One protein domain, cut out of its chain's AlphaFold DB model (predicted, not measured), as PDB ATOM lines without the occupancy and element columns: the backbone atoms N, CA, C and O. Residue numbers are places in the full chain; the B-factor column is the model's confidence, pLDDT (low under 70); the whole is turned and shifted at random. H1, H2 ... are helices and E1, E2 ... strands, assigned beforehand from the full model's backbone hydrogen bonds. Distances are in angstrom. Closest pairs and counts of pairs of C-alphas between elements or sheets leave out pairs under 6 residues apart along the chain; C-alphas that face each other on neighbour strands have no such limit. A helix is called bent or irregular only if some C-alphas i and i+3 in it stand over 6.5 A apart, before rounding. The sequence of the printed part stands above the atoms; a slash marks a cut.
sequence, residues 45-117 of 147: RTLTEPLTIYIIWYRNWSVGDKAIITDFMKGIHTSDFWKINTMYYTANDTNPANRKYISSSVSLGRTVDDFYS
ATOM      1  N   ARG A  45     114.984 120.664 104.846       57.44
ATOM      2  CA  ARG A  45     114.489 121.716 105.750       57.44
ATOM      3  C   ARG A  45     114.808 121.375 107.204       57.44
ATOM      4  O   ARG A  45     114.163 120.551 107.845       57.44
ATOM      5  N   THR A  46     115.798 122.077 107.725       68.00
ATOM      6  CA  THR A  46     116.188 122.088 109.129       68.00
ATOM      7  C   THR A  46     115.757 123.429 109.706       68.00
ATOM      8  O   THR A  46     115.583 124.396 108.966       68.00
ATOM      9  N   LEU A  47     115.578 123.520 111.023       82.31
ATOM     10  CA  LEU A  47     115.204 124.767 111.707       82.31
ATOM     11  C   LEU A  47     116.343 125.814 111.703       82.31
ATOM     12  O   LEU A  47     116.472 126.596 112.628       82.31
ATOM     13  N   THR A  48     117.216 125.802 110.699       83.81
ATOM     14  CA  THR A  48     118.367 126.703 110.543       83.81
ATOM     15  C   THR A  48     117.958 128.091 110.041       83.81
ATOM     16  O   THR A  48     118.685 129.054 110.263       83.81
ATOM     17  N   GLU A  49     116.771 128.211 109.446       86.00
ATOM     18  CA  GLU A  49     116.173 129.470 108.988       86.00
ATOM     19  C   GLU A  49     115.078 129.965 109.952       86.00
ATOM     20  O   GLU A  49     114.543 129.166 110.730       86.00
ATOM     21  N   PRO A  50     114.705 131.261 109.914       88.56
ATOM     22  CA  PRO A  50     113.572 131.776 110.676       88.56
ATOM     23  C   PRO A  50     112.285 130.979 110.432       88.56
ATOM     24  O   PRO A  50     111.885 130.732 109.293       88.56
ATOM     25  N   LEU A  51     111.610 130.604 111.517       88.31
ATOM     26  CA  LEU A  51     110.371 129.838 111.486       88.31
ATOM     27  C   LEU A  51     109.162 130.771 111.632       88.31
ATOM     28  O   LEU A  51     109.068 131.558 112.573       88.31
ATOM     29  N   THR A  52     108.183 130.636 110.740       91.00
ATOM     30  CA  THR A  52     106.871 131.280 110.891       91.00
ATOM     31  C   THR A  52     105.818 130.233 111.214       91.00
ATOM     32  O   THR A  52     105.639 129.268 110.473       91.00
ATOM     33  N   ILE A  53     105.114 130.427 112.325       89.38
ATOM     34  CA  ILE A  53     104.077 129.519 112.808       89.38
ATOM     35  C   ILE A  53     102.716 130.082 112.425       89.38
ATOM     36  O   ILE A  53     102.423 131.242 112.692       89.38
ATOM     37  N   TYR A  54     101.871 129.255 111.823       90.88
ATOM     38  CA  TYR A  54     100.497 129.604 111.479       90.88
ATOM     39  C   TYR A  54      99.554 128.797 112.365       90.88
ATOM     40  O   TYR A  54      99.748 127.593 112.531       90.88
ATOM     41  N   ILE A  55      98.542 129.453 112.935       90.12
ATOM     42  CA  ILE A  55      97.548 128.787 113.783       90.12
ATOM     43  C   ILE A  55      96.222 128.724 113.039       90.12
ATOM     44  O   ILE A  55      95.718 129.741 112.558       90.12
ATOM     45  N   ILE A  56      95.657 127.525 112.983       89.44
ATOM     46  CA  ILE A  56      94.316 127.275 112.473       89.44
ATOM     47  C   ILE A  56      93.467 126.821 113.659       89.44
ATOM     48  O   ILE A  56      93.730 125.774 114.253       89.44
ATOM     49  N   TRP A  57      92.483 127.630 114.032       88.81
ATOM     50  CA  TRP A  57      91.522 127.306 115.077       88.81
ATOM     51  C   TRP A  57      90.419 126.439 114.493       88.81
ATOM     52  O   TRP A  57      89.700 126.865 113.592       88.81
ATOM     53  N   TYR A  58      90.268 125.235 115.035       84.31
ATOM     54  CA  TYR A  58      89.198 124.329 114.637       84.31
ATOM     55  C   TYR A  58      88.028 124.409 115.611       84.31
ATOM     56  O   TYR A  58      88.216 124.188 116.805       84.31
ATOM     57  N   ARG A  59      86.807 124.599 115.091       80.25
ATOM     58  CA  ARG A  59      85.557 124.709 115.880       80.25
ATOM     59  C   ARG A  59      85.535 125.939 116.810       80.25
ATOM     60  O   ARG A  59      86.290 126.889 116.639       80.25
ATOM     61  N   ASN A  60      84.638 125.923 117.799       83.00
ATOM     62  CA  ASN A  60      84.422 127.007 118.758       83.00
ATOM     63  C   ASN A  60      85.436 126.980 119.913       83.00
ATOM     64  O   ASN A  60      85.088 126.640 121.043       83.00
ATOM     65  N   TRP A  61      86.680 127.372 119.646       89.75
ATOM     66  CA  TRP A  61      87.589 127.780 120.725       89.75
ATOM     67  C   TRP A  61      87.086 129.071 121.363       89.75
ATOM     68  O   TRP A  61      86.681 129.997 120.651       89.75
ATOM     69  N   SER A  62      87.123 129.147 122.695       94.06
ATOM     70  CA  SER A  62      86.747 130.372 123.394       94.06
ATOM     71  C   SER A  62      87.735 131.498 123.070       94.06
ATOM     72  O   SER A  62      88.899 131.261 122.737       94.06
ATOM     73  N   VAL A  63      87.283 132.750 123.181       93.56
ATOM     74  CA  VAL A  63      88.156 133.918 122.978       93.56
ATOM     75  C   VAL A  63      89.332 133.902 123.964       93.56
ATOM     76  O   VAL A  63      90.449 134.242 123.581       93.56
ATOM     77  N   GLY A  64      89.098 133.453 125.203       96.00
ATOM     78  CA  GLY A  64      90.135 133.336 126.229       96.00
ATOM     79  C   GLY A  64      91.218 132.323 125.857       96.00
ATOM     80  O   GLY A  64      92.401 132.649 125.904       96.00
ATOM     81  N   ASP A  65      90.829 131.133 125.399       95.19
ATOM     82  CA  ASP A  65      91.790 130.084 125.036       95.19
ATOM     83  C   ASP A  65      92.638 130.488 123.824       95.19
ATOM     84  O   ASP A  65      93.857 130.294 123.806       95.19
ATOM     85  N   LYS A  66      92.005 131.119 122.823       95.06
ATOM     86  CA  LYS A  66      92.715 131.664 121.660       95.06
ATOM     87  C   LYS A  66      93.741 132.714 122.073       95.06
ATOM     88  O   LYS A  66      94.847 132.715 121.531       95.06
ATOM     89  N   ALA A  67      93.388 133.596 123.009       95.00
ATOM     90  CA  ALA A  67      94.286 134.634 123.505       95.00
ATOM     91  C   ALA A  67      95.494 134.026 124.226       95.00
ATOM     92  O   ALA A  67      96.622 134.349 123.871       95.00
ATOM     93  N   ILE A  68      95.271 133.073 125.138       95.94
ATOM     94  CA  ILE A  68      96.343 132.395 125.887       95.94
ATOM     95  C   ILE A  68      97.363 131.765 124.937       95.94
ATOM     96  O   ILE A  68      98.564 131.999 125.062       95.94
ATOM     97  N   ILE A  69      96.895 130.987 123.959       94.44
ATOM     98  CA  ILE A  69      97.788 130.318 123.010       94.44
ATOM     99  C   ILE A  69      98.471 131.345 122.103       94.44
ATOM    100  O   ILE A  69      99.673 131.255 121.876       94.44
ATOM    101  N   THR A  70      97.743 132.341 121.600       93.88
ATOM    102  CA  THR A  70      98.327 133.394 120.758       93.88
ATOM    103  C   THR A  70      99.435 134.145 121.495       93.88
ATOM    104  O   THR A  70     100.495 134.387 120.921       93.88
ATOM    105  N   ASP A  71      99.221 134.488 122.762       93.81
ATOM    106  CA  ASP A  71     100.190 135.229 123.567       93.81
ATOM    107  C   ASP A  71     101.389 134.361 123.953       93.81
ATOM    108  O   ASP A  71     102.529 134.819 123.851       93.81
ATOM    109  N   PHE A  72     101.165 133.080 124.261       93.38
ATOM    110  CA  PHE A  72     102.248 132.107 124.398       93.38
ATOM    111  C   PHE A  72     103.110 132.046 123.127       93.38
ATOM    112  O   PHE A  72     104.333 132.176 123.194       93.38
ATOM    113  N   MET A  73     102.481 131.929 121.952       92.81
ATOM    114  CA  MET A  73     103.195 131.852 120.674       92.81
ATOM    115  C   MET A  73     103.914 133.155 120.312       92.81
ATOM    116  O   MET A  73     104.975 133.109 119.695       92.81
ATOM    117  N   LYS A  74     103.395 134.321 120.711       90.62
ATOM    118  CA  LYS A  74     104.111 135.598 120.560       90.62
ATOM    119  C   LYS A  74     105.341 135.668 121.460       90.62
ATOM    120  O   LYS A  74     106.369 136.171 121.022       90.62
ATOM    121  N   GLY A  75     105.247 135.159 122.689       90.75
ATOM    122  CA  GLY A  75     106.343 135.164 123.658       90.75
ATOM    123  C   GLY A  75     107.443 134.140 123.371       90.75
ATOM    124  O   GLY A  75     108.572 134.312 123.835       90.75
ATOM    125  N   ILE A  76     107.155 133.104 122.575       91.06
ATOM    126  CA  ILE A  76     108.059 131.960 122.382       91.06
ATOM    127  C   ILE A  76     109.449 132.357 121.868       91.06
ATOM    128  O   ILE A  76     110.440 131.788 122.311       91.06
ATOM    129  N   HIS A  77     109.552 133.382 121.015       85.69
ATOM    130  CA  HIS A  77     110.836 133.828 120.462       85.69
ATOM    131  C   HIS A  77     111.767 134.445 121.519       85.69
ATOM    132  O   HIS A  77     112.986 134.407 121.372       85.69
ATOM    133  N   THR A  78     111.204 135.011 122.593       88.31
ATOM    134  CA  THR A  78     111.984 135.552 123.720       88.31
ATOM    135  C   THR A  78     112.320 134.504 124.771       88.31
ATOM    136  O   THR A  78     113.211 134.743 125.589       88.31
ATOM    137  N   SER A  79     111.640 133.355 124.744       90.12
ATOM    138  CA  SER A  79     111.741 132.330 125.775       90.12
ATOM    139  C   SER A  79     113.121 131.685 125.789       90.12
ATOM    140  O   SER A  79     113.593 131.170 124.774       90.12
ATOM    141  N   ASP A  80     113.745 131.646 126.963       90.75
ATOM    142  CA  ASP A  80     115.028 130.965 127.143       90.75
ATOM    143  C   ASP A  80     114.914 129.463 126.877       90.75
ATOM    144  O   ASP A  80     115.843 128.867 126.336       90.75
ATOM    145  N   PHE A  81     113.742 128.870 127.137       87.62
ATOM    146  CA  PHE A  81     113.461 127.484 126.766       87.62
ATOM    147  C   PHE A  81     113.610 127.263 125.256       87.62
ATOM    148  O   PHE A  81     114.217 126.285 124.829       87.62
ATOM    149  N   TRP A  82     113.103 128.187 124.434       89.00
ATOM    150  CA  TRP A  82     113.221 128.077 122.982       89.00
ATOM    151  C   TRP A  82     114.650 128.346 122.492       89.00
ATOM    152  O   TRP A  82     115.111 127.701 121.549       89.00
ATOM    153  N   LYS A  83     115.383 129.249 123.156       89.50
ATOM    154  CA  LYS A  83     116.782 129.559 122.819       89.50
ATOM    155  C   LYS A  83     117.724 128.370 123.000       89.50
ATOM    156  O   LYS A  83     118.724 128.317 122.300       89.50
ATOM    157  N   ILE A  84     117.398 127.385 123.844       89.25
ATOM    158  CA  ILE A  84     118.195 126.147 123.969       89.25
ATOM    159  C   ILE A  84     118.371 125.460 122.606       89.25
ATOM    160  O   ILE A  84     119.418 124.867 122.344       89.25
ATOM    161  N   ASN A  85     117.401 125.597 121.696       85.44
ATOM    162  CA  ASN A  85     117.496 124.996 120.372       85.44
ATOM    163  C   ASN A  85     118.725 125.476 119.581       85.44
ATOM    164  O   ASN A  85     119.276 124.694 118.813       85.44
ATOM    165  N   THR A  86     119.228 126.695 119.819       87.62
ATOM    166  CA  THR A  86     120.415 127.225 119.121       87.62
ATOM    167  C   THR A  86     121.712 126.510 119.489       87.62
ATOM    168  O   THR A  86     122.742 126.762 118.873       87.62
ATOM    169  N   MET A  87     121.698 125.630 120.495       87.94
ATOM    170  CA  MET A  87     122.840 124.779 120.837       87.94
ATOM    171  C   MET A  87     122.985 123.587 119.882       87.94
ATOM    172  O   MET A  87     124.066 123.003 119.787       87.94
ATOM    173  N   TYR A  88     121.918 123.230 119.164       86.38
ATOM    174  CA  TYR A  88     121.925 122.151 118.185       86.38
ATOM    175  C   TYR A  88     122.283 122.673 116.792       86.38
ATOM    176  O   TYR A  88     122.021 123.822 116.430       86.38
ATOM    177  N   TYR A  89     122.883 121.800 115.989       83.88
ATOM    178  CA  TYR A  89     123.319 122.098 114.630       83.88
ATOM    179  C   TYR A  89     123.157 120.872 113.735       83.88
ATOM    180  O   TYR A  89     123.080 119.738 114.209       83.88
ATOM    181  N   THR A  90     123.112 121.094 112.424       74.38
ATOM    182  CA  THR A  90     123.037 120.006 111.449       74.38
ATOM    183  C   THR A  90     124.311 119.167 111.498       74.38
ATOM    184  O   THR A  90     125.406 119.690 111.277       74.38
ATOM    185  N   ALA A  91     124.172 117.863 111.730       65.69
ATOM    186  CA  ALA A  91     125.264 116.902 111.633       65.69
ATOM    187  C   ALA A  91     125.597 116.655 110.155       65.69
ATOM    188  O   ALA A  91     125.166 115.662 109.581       65.69
ATOM    189  N   ASN A  92     126.282 117.596 109.505       60.72
ATOM    190  CA  ASN A  92     126.696 117.415 108.111       60.72
ATOM    191  C   ASN A  92     128.180 117.687 107.862       60.72
ATOM    192  O   ASN A  92     128.611 117.713 106.716       60.72
ATOM    193  N   ASP A  93     128.970 117.879 108.918       57.25
ATOM    194  CA  ASP A  93     130.417 117.989 108.784       57.25
ATOM    195  C   ASP A  93     131.114 117.696 110.120       57.25
ATOM    196  O   ASP A  93     130.717 118.208 111.173       57.25
ATOM    197  N   THR A  94     132.161 116.869 110.093       64.00
ATOM    198  CA  THR A  94     133.095 116.705 111.218       64.00
ATOM    199  C   THR A  94     133.902 117.979 111.462       64.00
ATOM    200  O   THR A  94     134.417 118.169 112.564       64.00
ATOM    201  N   ASN A  95     133.967 118.878 110.475       70.75
ATOM    202  CA  ASN A  95     134.545 120.203 110.592       70.75
ATOM    203  C   ASN A  95     133.592 121.176 111.321       70.75
ATOM    204  O   ASN A  95     132.523 121.516 110.802       70.75
ATOM    205  N   PRO A  96     133.981 121.705 112.497       73.50
ATOM    206  CA  PRO A  96     133.183 122.681 113.232       73.50
ATOM    207  C   PRO A  96     132.850 123.959 112.450       73.50
ATOM    208  O   PRO A  96     131.839 124.591 112.748       73.50
ATOM    209  N   ALA A  97     133.659 124.323 111.449       75.31
ATOM    210  CA  ALA A  97     133.479 125.541 110.660       75.31
ATOM    211  C   ALA A  97     132.232 125.523 109.755       75.31
ATOM    212  O   ALA A  97     131.733 126.582 109.391       75.31
ATOM    213  N   ASN A  98     131.706 124.341 109.424       74.75
ATOM    214  CA  ASN A  98     130.587 124.181 108.489       74.75
ATOM    215  C   ASN A  98     129.255 123.867 109.189       74.75
ATOM    216  O   ASN A  98     128.263 123.512 108.548       74.75
ATOM    217  N   ARG A  99     129.211 123.990 110.521       80.81
ATOM    218  CA  ARG A  99     128.004 123.734 111.311       80.81
ATOM    219  C   ARG A  99     126.960 124.816 111.063       80.81
ATOM    220  O   ARG A  99     127.200 125.994 111.316       80.81
ATOM    221  N   LYS A 100     125.767 124.402 110.641       81.50
ATOM    222  CA  LYS A 100     124.585 125.267 110.607       81.50
ATOM    223  C   LYS A 100     123.775 125.063 111.876       81.50
ATOM    224  O   LYS A 100     123.228 123.982 112.092       81.50
ATOM    225  N   TYR A 101     123.730 126.089 112.715       86.00
ATOM    226  CA  TYR A 101     122.982 126.078 113.966       86.00
ATOM    227  C   TYR A 101     121.496 126.306 113.722       86.00
ATOM    228  O   TYR A 101     121.107 126.991 112.776       86.00
ATOM    229  N   ILE A 102     120.667 125.727 114.585       87.38
ATOM    230  CA  ILE A 102     119.234 126.006 114.589       87.38
ATOM    231  C   ILE A 102     119.012 127.483 114.940       87.38
ATOM    232  O   ILE A 102     119.600 128.013 115.883       87.38
ATOM    233  N   SER A 103     118.142 128.142 114.183       86.69
ATOM    234  CA  SER A 103     117.674 129.496 114.438       86.69
ATOM    235  C   SER A 103     116.661 129.498 115.581       86.69
ATOM    236  O   SER A 103     115.713 128.714 115.602       86.69
ATOM    237  N   SER A 104     116.818 130.425 116.526       87.88
ATOM    238  CA  SER A 104     115.787 130.721 117.530       87.88
ATOM    239  C   SER A 104     114.708 131.669 117.011       87.88
ATOM    240  O   SER A 104     113.733 131.919 117.718       87.88
ATOM    241  N   SER A 105     114.860 132.209 115.798       89.38
ATOM    242  CA  SER A 105     113.914 133.170 115.243       89.38
ATOM    243  C   SER A 105     112.591 132.478 114.936       89.38
ATOM    244  O   SER A 105     112.492 131.660 114.022       89.38
ATOM    245  N   VAL A 106     111.575 132.811 115.727       90.31
ATOM    246  CA  VAL A 106     110.202 132.352 115.544       90.31
ATOM    247  C   VAL A 106     109.293 133.559 115.458       90.31
ATOM    248  O   VAL A 106     109.409 134.507 116.231       90.31
ATOM    249  N   SER A 107     108.359 133.513 114.524       91.50
ATOM    250  CA  SER A 107     107.327 134.526 114.350       91.50
ATOM    251  C   SER A 107     105.960 133.865 114.290       91.50
ATOM    252  O   SER A 107     105.805 132.772 113.743       91.50
ATOM    253  N   LEU A 108     104.956 134.534 114.845       92.19
ATOM    254  CA  LEU A 108     103.570 134.149 114.637       92.19
ATOM    255  C   LEU A 108     103.078 134.801 113.341       92.19
ATOM    256  O   LEU A 108     103.046 136.025 113.225       92.19
ATOM    257  N   GLY A 109     102.729 133.970 112.366       89.19
ATOM    258  CA  GLY A 109     102.090 134.368 111.121       89.19
ATOM    259  C   GLY A 109     100.584 134.574 111.285       89.19
ATOM    260  O   GLY A 109     100.061 134.759 112.385       89.19
ATOM    261  N   ARG A 110      99.856 134.533 110.165       86.94
ATOM    262  CA  ARG A 110      98.395 134.689 110.179       86.94
ATOM    263  C   ARG A 110      97.743 133.569 110.992       86.94
ATOM    264  O   ARG A 110      98.082 132.398 110.822       86.94
ATOM    265  N   THR A 111      96.766 133.938 111.810       88.69
ATOM    266  CA  THR A 111      95.866 132.998 112.479       88.69
ATOM    267  C   THR A 111      94.503 133.027 111.795       88.69
ATOM    268  O   THR A 111      94.054 134.082 111.341       88.69
ATOM    269  N   VAL A 112      93.874 131.865 111.636       87.44
ATOM    270  CA  VAL A 112      92.575 131.741 110.961       87.44
ATOM    271  C   VAL A 112      91.667 130.775 111.703       87.44
ATOM    272  O   VAL A 112      92.140 129.840 112.339       87.44
ATOM    273  N   ASP A 113      90.365 131.003 111.606       85.50
ATOM    274  CA  ASP A 113      89.342 130.036 111.988       85.50
ATOM    275  C   ASP A 113      88.973 129.199 110.760       85.50
ATOM    276  O   ASP A 113      88.624 129.758 109.719       85.50
ATOM    277  N   ASP A 114      89.067 127.874 110.875       77.69
ATOM    278  CA  ASP A 114      88.698 126.949 109.805       77.69
ATOM    279  C   ASP A 114      87.938 125.739 110.372       77.69
ATOM    280  O   ASP A 114      88.271 125.182 111.418       77.69
ATOM    281  N   PHE A 115      86.898 125.307 109.666       68.06
ATOM    282  CA  PHE A 115      86.148 124.095 109.995       68.06
ATOM    283  C   PHE A 115      86.734 122.840 109.329       68.06
ATOM    284  O   PHE A 115      86.249 121.733 109.578       68.06
ATOM    285  N   TYR A 116      87.761 122.995 108.488       59.94
ATOM    286  CA  TYR A 116      88.278 121.955 107.615       59.94
ATOM    287  C   TYR A 116      89.758 121.656 107.887       59.94
ATOM    288  O   TYR A 116      90.650 122.439 107.586       59.94
ATOM    289  N   SER A 117      90.037 120.470 108.428       59.00
ATOM    290  CA  SER A 117      91.392 119.920 108.483       59.00
ATOM    291  C   SER A 117      91.604 119.074 107.231       59.00
ATOM    292  O   SER A 117      90.909 118.073 107.066       59.00
TER     293      SER A 117
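AT A GLANCE: This is residues 45 to 117 of the 147 residues of an uncharacterized protein of Gonapodya prolifera (strain JEL478) (UniProt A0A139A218). Two long parallel strands, E1 and E2, lie side by side as a narrow ribbon, with helix H1 running back along one face of it, nearer to E2, and short helix H2 beyond the end of H1. From H2 a long loop, residues 88 to 105, runs out to Asn 95 and folds back to E2, making one end of the longest axis. The printed part has 73 residues, with two named helices and two named strands in the order E1, H1, H2, E2; the sheet has the order E1, E2 and is parallel, and the class is mixed, helices and strands. The whole is loose, with a radius of gyration of the C-alphas of 16.1 A, and flat, spanning 51 by 26 by 13 A.

IN THESE COORDINATES: Strand E1 is residues 51 to 58, 22.1 A from first to last C-alpha, and begins with C-alpha 51 at (110.371, 129.838, 111.486). Strand E2 is residues 106 to 114, 22.9 A long, and ends with C-alpha 114 at (88.698, 126.949, 109.805). Helix H1, residues 63 to 78, is 23.9 A long and begins with C-alpha 63 at (88.156, 133.918, 122.978). It is irregular, but only just: C-alphas 74 and 77 are 7.0 A apart. Helix H2 is residues 80 to 87.

HOW THE PARTS SIT: E1 and E2 are parallel neighbours, with 21 degrees between their directions. The C-alphas of Leu 51 and Val 106 face each other at 4.8 A. N 53 and O 107, at 2.8 A, and N 114 and O 57, at 3.0 A, are within hydrogen-bond range. E1, H1, H2 and E2 form a strand-helix-strand unit, two parallel neighbour strands with helices between them along the chain, and its crossover is right-handed. The closest C-alphas of H1 and E2 are those of His 77 and Val 106, 5.2 A apart; those of H1 and E1 are of Lys 66 and Trp 57, 8.0 A apart. H1 and H2 are close but not clearly touching, the closest C-alphas being those of Ile 76 and Trp 82 at 6.5 A. They run the same way at a steep tilt of 42 degrees. E1 and H2 are apart. O i to N i+4 pairs are within hydrogen-bond range in 10 of 12 cases in H1 and in 1 of 4 in H2, where 4 of 5 O i to N i+3 pairs are within range.

THE WHOLE: The two C-alphas farthest apart, those of Asn 60 and Asn 95, are 51.2 A apart. The printed part has no cut. The links E1 to H1 and H1 to H2 are tight; H2 to E2, with 18 residues, is long. The mean pLDDT of the printed part is 84.5, and residues 45 to 46, 91 to 94 and 115 to 117 of the model are under 70.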